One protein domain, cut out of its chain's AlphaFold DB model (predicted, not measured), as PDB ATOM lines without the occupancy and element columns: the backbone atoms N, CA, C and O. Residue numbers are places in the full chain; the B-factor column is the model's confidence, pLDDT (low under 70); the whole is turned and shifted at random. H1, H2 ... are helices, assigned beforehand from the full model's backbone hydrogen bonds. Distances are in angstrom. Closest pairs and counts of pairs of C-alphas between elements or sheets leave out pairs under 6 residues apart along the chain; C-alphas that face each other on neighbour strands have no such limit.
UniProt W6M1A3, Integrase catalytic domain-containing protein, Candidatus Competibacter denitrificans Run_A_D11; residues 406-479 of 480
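What this domain is: This is residues 406 to 479 of the 480 residues of the protein "Integrase catalytic domain-containing protein" of Candidatus Competibacter denitrificans Run_A_D11 (UniProt W6M1A3). One long helix, H4, makes the longest axis, and three shorter helices stand across it on one side: H2 crosses it, H3 makes a corner at its beginning, and H1 lies between H2 and H3. H1 and H2 form a helical hairpin, and the last residues of H4 run on past H2. The printed part has 74 residues with four named helices, in the order H1, H2, H3, H4, and no named strand; its class is all helix. It is compact, with a radius of gyration of the C-alphas of 12.0 A, but elongated in outline, spanning 39 by 25 by 19 A.

How they stand to each other: H4, residues 456 to 477, touches H2, residues 427 to 439, with residues 466 to 473 alone; the two are about perpendicular at 74 degrees, and their closest C-alphas, of Ala 430 and Ala 466, are 4.6 A apart. H1, residues 406 to 420, touches H2 at a steep tilt of 41 degrees, opposite ways, the closest C-alphas being those of Ile 413 and Ile 433, 6.7 A apart. H1 and H3, residues 444 to 454, only just touch, with 3 pairs of C-alphas within 8 A. H3 and H4 are close but not clearly touching; their closest C-alphas, of Glu 451 and Phe 459, are 5.7 A apart. H2 and H3 are apart. Every O i to N i+4 pair is within hydrogen-bond range in H1, H2 and H4; in H3, 6 of 7 are.

Where its parts are: H4 is 31.9 A long, from C-alpha 456 at (-0.673, -19.437, 106.025) to C-alpha 477 at (-14.484, 6.481, 93.514). H1 begins at C-alpha 406, (-24.459, -19.103, 100.074), and is 21.0 A long; H2 measures 18.4 A and H3 15.8 A.

The domain as a whole: The two C-alphas farthest apart, of Lys 452 and Val 479, are 39.7 A apart. The printed part has no cut. The links H2 to H3 and H3 to H4 are tight, and H1 to H2 is short. Confidence is low, with pLDDT under 70, in residues 406 to 408 and 475 to 479.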
ATOM      1  N   ALA A 406     -25.617 -19.034  99.183       48.50
ATOM      2  CA  ALA A 406     -24.459 -19.103 100.074       48.50
ATOM      3  C   ALA A 406     -23.426 -20.171  99.660       48.50
ATOM      4  O   ALA A 406     -22.237 -19.968  99.848       48.50
ATOM      5  N   ALA A 407     -23.846 -21.300  99.079       51.25
ATOM      6  CA  ALA A 407     -22.903 -22.268  98.516       51.25
ATOM      7  C   ALA A 407     -22.216 -21.694  97.266       51.25
ATOM      8  O   ALA A 407     -21.005 -21.834  97.137       51.25
ATOM      9  N   SER A 408     -22.960 -20.960  96.423       65.56
ATOM     10  CA  SER A 408     -22.381 -20.312  95.239       65.56
ATOM     11  C   SER A 408     -21.370 -19.227  95.615       65.56
ATOM     12  O   SER A 408     -20.280 -19.240  95.074       65.56
ATOM     13  N   GLU A 409     -21.653 -18.365  96.598       70.75
ATOM     14  CA  GLU A 409     -20.716 -17.302  97.006       70.75
ATOM     15  C   GLU A 409     -19.383 -17.848  97.544       70.75
ATOM     16  O   GLU A 409     -18.324 -17.293  97.258       70.75
ATOM     17  N   PHE A 410     -19.404 -18.944  98.310       83.31
ATOM     18  CA  PHE A 410     -18.167 -19.578  98.776       83.31
ATOM     19  C   PHE A 410     -17.427 -20.282  97.634       83.31
ATOM     20  O   PHE A 410     -16.203 -20.199  97.574       83.31
ATOM     21  N   ASP A 411     -18.142 -20.942  96.720       81.69
ATOM     22  CA  ASP A 411     -17.546 -21.590  95.547       81.69
ATOM     23  C   ASP A 411     -16.950 -20.572  94.557       81.69
ATOM     24  O   ASP A 411     -15.866 -20.804  94.021       81.69
ATOM     25  N   ASP A 412     -17.579 -19.406  94.399       83.31
ATOM     26  CA  ASP A 412     -17.092 -18.295  93.576       83.31
ATOM     27  C   ASP A 412     -15.781 -17.728  94.142       83.31
ATOM     28  O   ASP A 412     -14.817 -17.494  93.409       83.31
ATOM     29  N   ILE A 413     -15.692 -17.574  95.468       89.19
ATOM     30  CA  ILE A 413     -14.477 -17.093  96.137       89.19
ATOM     31  C   ILE A 413     -13.388 -18.177  96.151       89.19
ATOM     32  O   ILE A 413     -12.212 -17.843  96.014       89.19
ATOM     33  N   ARG A 414     -13.739 -19.471  96.228       89.56
ATOM     34  CA  ARG A 414     -12.784 -20.578  96.006       89.56
ATOM     35  C   ARG A 414     -12.205 -20.540  94.593       89.56
ATOM     36  O   ARG A 414     -10.998 -20.705  94.427       89.56
ATOM     37  N   ALA A 415     -13.043 -20.311  93.583       85.69
ATOM     38  CA  ALA A 415     -12.609 -20.215  92.194       85.69
ATOM     39  C   ALA A 415     -11.700 -18.995  91.970       85.69
ATOM     40  O   ALA A 415     -10.634 -19.132  91.369       85.69
ATOM     41  N   LEU A 416     -12.070 -17.833  92.520       86.31
ATOM     42  CA  LEU A 416     -11.236 -16.629  92.499       86.31
ATOM     43  C   LEU A 416      -9.902 -16.862  93.207       86.31
ATOM     44  O   LEU A 416      -8.857 -16.511  92.665       86.31
ATOM     45  N   PHE A 417      -9.901 -17.497  94.381       89.38
ATOM     46  CA  PHE A 417      -8.670 -17.839  95.090       89.38
ATOM     47  C   PHE A 417      -7.763 -18.735  94.240       89.38
ATOM     48  O   PHE A 417      -6.587 -18.426  94.083       89.38
ATOM     49  N   ALA A 418      -8.302 -19.794  93.630       85.25
ATOM     50  CA  ALA A 418      -7.526 -20.701  92.785       85.25
ATOM     51  C   ALA A 418      -6.877 -19.998  91.576       85.25
ATOM     52  O   ALA A 418      -5.803 -20.402  91.134       85.25
ATOM     53  N   GLN A 419      -7.505 -18.944  91.051       83.31
ATOM     54  CA  GLN A 419      -6.984 -18.157  89.928       83.31
ATOM     55  C   GLN A 419      -5.966 -17.096  90.368       83.31
ATOM     56  O   GLN A 419      -5.036 -16.781  89.628       83.31
ATOM     57  N   THR A 420      -6.125 -16.555  91.577       85.75
ATOM     58  CA  THR A 420      -5.447 -15.325  92.009       85.75
ATOM     59  C   THR A 420      -4.459 -15.532  93.163       85.75
ATOM     60  O   THR A 420      -3.783 -14.587  93.573       85.75
ATOM     61  N   CYS A 421      -4.297 -16.765  93.661       83.19
ATOM     62  CA  CYS A 421      -3.399 -17.127  94.770       83.19
ATOM     63  C   CYS A 421      -1.908 -16.822  94.518       83.19
ATOM     64  O   CYS A 421      -1.115 -16.778  95.459       83.19
ATOM     65  N   ASN A 422      -1.530 -16.554  93.265       78.94
ATOM     66  CA  ASN A 422      -0.196 -16.091  92.871       78.94
ATOM     67  C   ASN A 422      -0.027 -14.558  92.950       78.94
ATOM     68  O   ASN A 422       1.005 -14.034  92.539       78.94
ATOM     69  N   GLY A 423      -1.023 -13.830  93.466       70.00
ATOM     70  CA  GLY A 423      -0.945 -12.386  93.717       70.00
ATOM     71  C   GLY A 423      -1.312 -11.495  92.527       70.00
ATOM     72  O   GLY A 423      -1.045 -10.298  92.566       70.00
ATOM     73  N   GLN A 424      -1.918 -12.054  91.477       73.81
ATOM     74  CA  GLN A 424      -2.422 -11.300  90.328       73.81
ATOM     75  C   GLN A 424      -3.952 -11.306  90.361       73.81
ATOM     76  O   GLN A 424      -4.559 -12.328  90.060       73.81
ATOM     77  N   PHE A 425      -4.562 -10.185  90.753       79.56
ATOM     78  CA  PHE A 425      -6.010  -9.976  90.683       79.56
ATOM     79  C   PHE A 425      -6.349  -8.521  90.356       79.56
ATOM     80  O   PHE A 425      -5.626  -7.593  90.729       79.56
ATOM     81  N   GLY A 426      -7.447  -8.330  89.630       80.94
ATOM     82  CA  GLY A 426      -7.948  -7.023  89.221       80.94
ATOM     83  C   GLY A 426      -8.827  -6.338  90.282       80.94
ATOM     84  O   GLY A 426      -9.231  -6.961  91.267       80.94
ATOM     85  N   PRO A 427      -9.199  -5.062  90.069       78.88
ATOM     86  CA  PRO A 427     -10.038  -4.306  91.002       78.88
ATOM     87  C   PRO A 427     -11.400  -4.951  91.307       78.88
ATOM     88  O   PRO A 427     -11.828  -4.962  92.457       78.88
ATOM     89  N   GLY A 428     -12.066  -5.540  90.304       78.19
ATOM     90  CA  GLY A 428     -13.377  -6.185  90.487       78.19
ATOM     91  C   GLY A 428     -13.321  -7.506  91.265       78.19
ATOM     92  O   GLY A 428     -14.251  -7.854  91.995       78.19
ATOM     93  N   GLU A 429     -12.206  -8.229  91.161       84.06
ATOM     94  CA  GLU A 429     -11.956  -9.453  91.929       84.06
ATOM     95  C   GLU A 429     -11.659  -9.101  93.390       84.06
ATOM     96  O   GLU A 429     -12.240  -9.691  94.302       84.06
ATOM     97  N   ALA A 430     -10.841  -8.066  93.615       85.88
ATOM     98  CA  ALA A 430     -10.584  -7.513  94.941       85.88
ATOM     99  C   ALA A 430     -11.872  -7.022  95.627       85.88
ATOM    100  O   ALA A 430     -12.085  -7.317  96.804       85.88
ATOM    101  N   GLU A 431     -12.764  -6.340  94.901       85.44
ATOM    102  CA  GLU A 431     -14.056  -5.897  95.437       85.44
ATOM    103  C   GLU A 431     -14.956  -7.082  95.826       85.44
ATOM    104  O   GLU A 431     -15.584  -7.072  96.886       85.44
ATOM    105  N   SER A 432     -14.976  -8.138  95.010       83.44
ATOM    106  CA  SER A 432     -15.741  -9.361  95.289       83.44
ATOM    107  C   SER A 432     -15.227 -10.080  96.543       83.44
ATOM    108  O   SER A 432     -16.019 -10.478  97.402       83.44
ATOM    109  N   ILE A 433     -13.903 -10.160  96.712       87.44
ATOM    110  CA  ILE A 433     -13.255 -10.719  97.908       87.44
ATOM    111  C   ILE A 433     -13.540  -9.856  99.147       87.44
ATOM    112  O   ILE A 433     -13.862 -10.383 100.214       87.44
ATOM    113  N   ALA A 434     -13.476  -8.528  99.026       87.56
ATOM    114  CA  ALA A 434     -13.786  -7.617 100.125       87.56
ATOM    115  C   ALA A 434     -15.259  -7.703 100.553       87.56
ATOM    116  O   ALA A 434     -15.553  -7.749 101.750       87.56
ATOM    117  N   ARG A 435     -16.183  -7.805  99.590       84.62
ATOM    118  CA  ARG A 435     -17.616  -8.004  99.850       84.62
ATOM    119  C   ARG A 435     -17.869  -9.316 100.589       84.62
ATOM    120  O   ARG A 435     -18.624  -9.324 101.559       84.62
ATOM    121  N   PHE A 436     -17.184 -10.389 100.195       89.44
ATOM    122  CA  PHE A 436     -17.246 -11.670 100.893       89.44
ATOM    123  C   PHE A 436     -16.779 -11.558 102.352       89.44
ATOM    124  O   PHE A 436     -17.511 -11.950 103.256       89.44
ATOM    125  N   TYR A 437     -15.614 -10.961 102.621       87.31
ATOM    126  CA  TYR A 437     -15.127 -10.803 104.002       87.31
ATOM    127  C   TYR A 437     -15.923  -9.779 104.828       87.31
ATOM    128  O   TYR A 437     -15.911  -9.849 106.056       87.31
ATOM    129  N   SER A 438     -16.643  -8.857 104.185       82.25
ATOM    130  CA  SER A 438     -17.604  -7.978 104.856       82.25
ATOM    131  C   SER A 438     -18.858  -8.741 105.296       82.25
ATOM    132  O   SER A 438     -19.295  -8.585 106.437       82.25
ATOM    133  N   ALA A 439     -19.396  -9.608 104.431       76.69
ATOM    134  CA  ALA A 439     -20.545 -10.458 104.743       76.69
ATOM    135  C   ALA A 439     -20.196 -11.588 105.730       76.69
ATOM    136  O   ALA A 439     -21.013 -11.955 106.577       76.69
ATOM    137  N   TYR A 440     -18.965 -12.103 105.667       83.62
ATOM    138  CA  TYR A 440     -18.470 -13.204 106.491       83.62
ATOM    139  C   TYR A 440     -17.130 -12.825 107.152       83.62
ATOM    140  O   TYR A 440     -16.068 -13.198 106.659       83.62
ATOM    141  N   PRO A 441     -17.139 -12.130 108.308       71.25
ATOM    142  CA  PRO A 441     -15.917 -11.586 108.917       71.25
ATOM    143  C   PRO A 441     -14.905 -12.630 109.410       71.25
ATOM    144  O   PRO A 441     -13.735 -12.306 109.618       71.25
ATOM    145  N   ARG A 442     -15.346 -13.872 109.670       77.12
ATOM    146  CA  ARG A 442     -14.509 -14.970 110.200       77.12
ATOM    147  C   ARG A 442     -14.921 -16.343 109.642       77.12
ATOM    148  O   ARG A 442     -15.414 -17.182 110.404       77.12
ATOM    149  N   PRO A 443     -14.741 -16.614 108.339       84.62
ATOM    150  CA  PRO A 443     -15.177 -17.859 107.721       84.62
ATOM    151  C   PRO A 443     -14.148 -18.981 107.975       84.62
ATOM    152  O   PRO A 443     -13.502 -19.474 107.059       84.62
ATOM    153  N   ARG A 444     -13.995 -19.401 109.242       73.25
ATOM    154  CA  ARG A 444     -12.894 -20.269 109.730       73.25
ATOM    155  C   ARG A 444     -12.696 -21.571 108.947       73.25
ATOM    156  O   ARG A 444     -11.565 -22.012 108.784       73.25
ATOM    157  N   LEU A 445     -13.781 -22.198 108.488       71.75
ATOM    158  CA  LEU A 445     -13.704 -23.430 107.693       71.75
ATOM    159  C   LEU A 445     -13.133 -23.171 106.292       71.75
ATOM    160  O   LEU A 445     -12.311 -23.954 105.833       71.75
ATOM    161  N   PHE A 446     -13.522 -22.063 105.657       85.31
ATOM    162  CA  PHE A 446     -12.999 -21.636 104.358       85.31
ATOM    163  C   PHE A 446     -11.539 -21.179 104.472       85.31
ATOM    164  O   PHE A 446     -10.700 -21.616 103.694       85.31
ATOM    165  N   GLU A 447     -11.201 -20.370 105.484       86.31
ATOM    166  CA  GLU A 447      -9.817 -19.919 105.699       86.31
ATOM    167  C   GLU A 447      -8.877 -21.106 105.957       86.31
ATOM    168  O   GLU A 447      -7.824 -21.192 105.332       86.31
ATOM    169  N   SER A 448      -9.293 -22.072 106.788       80.12
ATOM    170  CA  SER A 448      -8.519 -23.298 107.039       80.12
ATOM    171  C   SER A 448      -8.374 -24.180 105.792       80.12
ATOM    172  O   SER A 448      -7.393 -24.911 105.661       80.12
ATOM    173  N   GLU A 449      -9.342 -24.142 104.875       87.31
ATOM    174  CA  GLU A 449      -9.284 -24.861 103.601       87.31
ATOM    175  C   GLU A 449      -8.253 -24.231 102.653       87.31
ATOM    176  O   GLU A 449      -7.410 -24.950 102.118       87.31
ATOM    177  N   MET A 450      -8.277 -22.906 102.485       87.81
ATOM    178  CA  MET A 450      -7.345 -22.180 101.610       87.81
ATOM    179  C   MET A 450      -5.916 -22.169 102.176       87.81
ATOM    180  O   MET A 450      -4.952 -22.360 101.434       87.81
ATOM    181  N   GLU A 451      -5.770 -22.037 103.500       88.12
ATOM    182  CA  GLU A 451      -4.487 -22.149 104.208       88.12
ATOM    183  C   GLU A 451      -3.796 -23.487 103.916       88.12
ATOM    184  O   GLU A 451      -2.594 -23.522 103.664       88.12
ATOM    185  N   LYS A 452      -4.545 -24.596 103.884       87.56
ATOM    186  CA  LYS A 452      -3.985 -25.921 103.571       87.56
ATOM    187  C   LYS A 452      -3.477 -26.051 102.134       87.56
ATOM    188  O   LYS A 452      -2.688 -26.956 101.876       87.56
ATOM    189  N   GLN A 453      -3.929 -25.202 101.207       85.62
ATOM    190  CA  GLN A 453      -3.543 -25.280  99.795       85.62
ATOM    191  C   GLN A 453      -2.231 -24.550  99.491       85.62
ATOM    192  O   GLN A 453      -1.433 -25.058  98.708       85.62
ATOM    193  N   VAL A 454      -1.998 -23.381 100.099       84.00
ATOM    194  CA  VAL A 454      -0.835 -22.517  99.785       84.00
ATOM    195  C   VAL A 454       0.028 -22.158 101.002       84.00
ATOM    196  O   VAL A 454       1.074 -21.535 100.859       84.00
ATOM    197  N   GLY A 455      -0.384 -22.547 102.210       88.00
ATOM    198  CA  GLY A 455       0.249 -22.146 103.466       88.00
ATOM    199  C   GLY A 455      -0.263 -20.803 104.001       88.00
ATOM    200  O   GLY A 455      -0.746 -19.944 103.259       88.00
ATOM    201  N   TRP A 456      -0.149 -20.613 105.319       85.00
ATOM    202  CA  TRP A 456      -0.673 -19.437 106.025       85.00
ATOM    203  C   TRP A 456      -0.113 -18.109 105.505       85.00
ATOM    204  O   TRP A 456      -0.874 -17.167 105.294       85.00
ATOM    205  N   GLU A 457       1.196 -18.030 105.258       85.75
ATOM    206  CA  GLU A 457       1.848 -16.787 104.825       85.75
ATOM    207  C   GLU A 457       1.354 -16.325 103.450       85.75
ATOM    208  O   GLU A 457       1.015 -15.153 103.272       85.75
ATOM    209  N   GLN A 458       1.240 -17.249 102.493       85.56
ATOM    210  CA  GLN A 458       0.776 -16.939 101.142       85.56
ATOM    211  C   GLN A 458      -0.726 -16.623 101.117       85.56
ATOM    212  O   GLN A 458      -1.147 -15.673 100.453       85.56
ATOM    213  N   PHE A 459      -1.535 -17.352 101.893       91.06
ATOM    214  CA  PHE A 459      -2.963 -17.066 102.046       91.06
ATOM    215  C   PHE A 459      -3.211 -15.685 102.672       91.06
ATOM    216  O   PHE A 459      -4.038 -14.909 102.183       91.06
ATOM    217  N   LEU A 460      -2.469 -15.345 103.732       88.62
ATOM    218  CA  LEU A 460      -2.589 -14.056 104.404       88.62
ATOM    219  C   LEU A 460      -2.140 -12.904 103.497       88.62
ATOM    220  O   LEU A 460      -2.807 -11.868 103.467       88.62
ATOM    221  N   ALA A 461      -1.059 -13.083 102.731       87.50
ATOM    222  CA  ALA A 461      -0.595 -12.099 101.754       87.50
ATOM    223  C   ALA A 461      -1.648 -11.842 100.665       87.50
ATOM    224  O   ALA A 461      -1.981 -10.685 100.400       87.50
ATOM    225  N   TRP A 462      -2.239 -12.904 100.107       92.00
ATOM    226  CA  TRP A 462      -3.333 -12.816  99.136       92.00
ATOM    227  C   TRP A 462      -4.539 -12.048  99.695       92.00
ATOM    228  O   TRP A 462      -4.984 -11.063  99.103       92.00
ATOM    229  N   LYS A 463      -5.019 -12.438 100.884       90.75
ATOM    230  CA  LYS A 463      -6.166 -11.798 101.546       90.75
ATOM    231  C   LYS A 463      -5.903 -10.316 101.819       90.75
ATOM    232  O   LYS A 463      -6.760  -9.472 101.567       90.75
ATOM    233  N   THR A 464      -4.721  -9.995 102.338       89.75
ATOM    234  CA  THR A 464      -4.358  -8.622 102.712       89.75
ATOM    235  C   THR A 464      -4.230  -7.731 101.481       89.75
ATOM    236  O   THR A 464      -4.735  -6.608 101.486       89.75
ATOM    237  N   ALA A 465      -3.622  -8.236 100.405       88.44
ATOM    238  CA  ALA A 465      -3.493  -7.505  99.152       88.44
ATOM    239  C   ALA A 465      -4.864  -7.248  98.491       88.44
ATOM    240  O   ALA A 465      -5.103  -6.142  98.006       88.44
ATOM    241  N   ALA A 466      -5.791  -8.214  98.539       88.38
ATOM    242  CA  ALA A 466      -7.145  -8.054  98.001       88.38
ATOM    243  C   ALA A 466      -7.941  -6.975  98.750       88.38
ATOM    244  O   ALA A 466      -8.526  -6.084  98.136       88.38
ATOM    245  N   LEU A 467      -7.901  -6.994 100.085       89.75
ATOM    246  CA  LEU A 467      -8.575  -5.988 100.911       89.75
ATOM    247  C   LEU A 467      -7.956  -4.589 100.754       89.75
ATOM    248  O   LEU A 467      -8.681  -3.594 100.757       89.75
ATOM    249  N   ALA A 468      -6.633  -4.500 100.592       88.44
ATOM    250  CA  ALA A 468      -5.944  -3.230 100.366       88.44
ATOM    251  C   ALA A 468      -6.306  -2.607  99.006       88.44
ATOM    252  O   ALA A 468      -6.591  -1.409  98.943       88.44
ATOM    253  N   LEU A 469      -6.347  -3.414  97.939       86.88
ATOM    254  CA  LEU A 469      -6.689  -2.950  96.593       86.88
ATOM    255  C   LEU A 469      -8.158  -2.504  96.489       86.88
ATOM    256  O   LEU A 469      -8.442  -1.471  95.879       86.88
ATOM    257  N   ALA A 470      -9.081  -3.229  97.132       87.88
ATOM    258  CA  ALA A 470     -10.498  -2.858  97.198       87.88
ATOM    259  C   ALA A 470     -10.715  -1.519  97.925       87.88
ATOM    260  O   ALA A 470     -11.524  -0.693  97.508       87.88
ATOM    261  N   LYS A 471      -9.943  -1.271  98.992       85.56
ATOM    262  CA  LYS A 471      -9.999  -0.006  99.732       85.56
ATOM    263  C   LYS A 471      -9.495   1.174  98.892       85.56
ATOM    264  O   LYS A 471     -10.151   2.207  98.847       85.56
ATOM    265  N   GLN A 472      -8.385   1.001  98.168       82.81
ATOM    266  CA  GLN A 472      -7.855   2.036  97.265       82.81
ATOM    267  C   GLN A 472      -8.836   2.398  96.142       82.81
ATOM    268  O   GLN A 472      -8.956   3.565  95.778       82.81
ATOM    269  N   THR A 473      -9.563   1.416  95.604       76.38
ATOM    270  CA  THR A 473     -10.552   1.660  94.544       76.38
ATOM    271  C   THR A 473     -11.837   2.317  95.052       76.38
ATOM    272  O   THR A 473     -12.388   3.156  94.342       76.38
ATOM    273  N   GLN A 474     -12.271   2.033  96.285       70.88
ATOM    274  CA  GLN A 474     -13.360   2.777  96.935       70.88
ATOM    275  C   GLN A 474     -12.986   4.238  97.229       70.88
ATOM    276  O   GLN A 474     -13.805   5.127  97.002       70.88
ATOM    277  N   ASP A 475     -11.753   4.499  97.672       66.75
ATOM    278  CA  ASP A 475     -11.283   5.860  97.965       66.75
ATOM    279  C   ASP A 475     -11.149   6.713  96.684       66.75
ATOM    280  O   ASP A 475     -11.496   7.893  96.684       66.75
ATOM    281  N   CYS A 476     -10.733   6.124  95.554       58.78
ATOM    282  CA  CYS A 476     -10.700   6.820  94.259       58.78
ATOM    283  C   CYS A 476     -12.097   7.112  93.678       58.78
ATOM    284  O   CYS A 476     -12.259   8.118  92.991       58.78
ATOM    285  N   ALA A 477     -13.102   6.276  93.962       57.78
ATOM    286  CA  ALA A 477     -14.484   6.481  93.514       57.78
ATOM    287  C   ALA A 477     -15.238   7.569  94.307       57.78
ATOM    288  O   ALA A 477     -16.295   8.014  93.872       57.78
ATOM    289  N   HIS A 478     -14.706   8.000  95.458       51.34
ATOM    290  CA  HIS A 478     -15.268   9.078  96.281       51.34
ATOM    291  C   HIS A 478     -14.639  10.461  96.030       51.34
ATOM    292  O   HIS A 478     -15.135  11.455  96.560       51.34
ATOM    293  N   VAL A 479     -13.555  10.534  95.247       48.72
ATOM    294  CA  VAL A 479     -12.815  11.778  94.940       48.72
ATOM    295  C   VAL A 479     -12.981  12.215  93.470       48.72
ATOM    296  O   VAL A 479     -12.624  13.343  93.128       48.72
TER     297      VAL A 479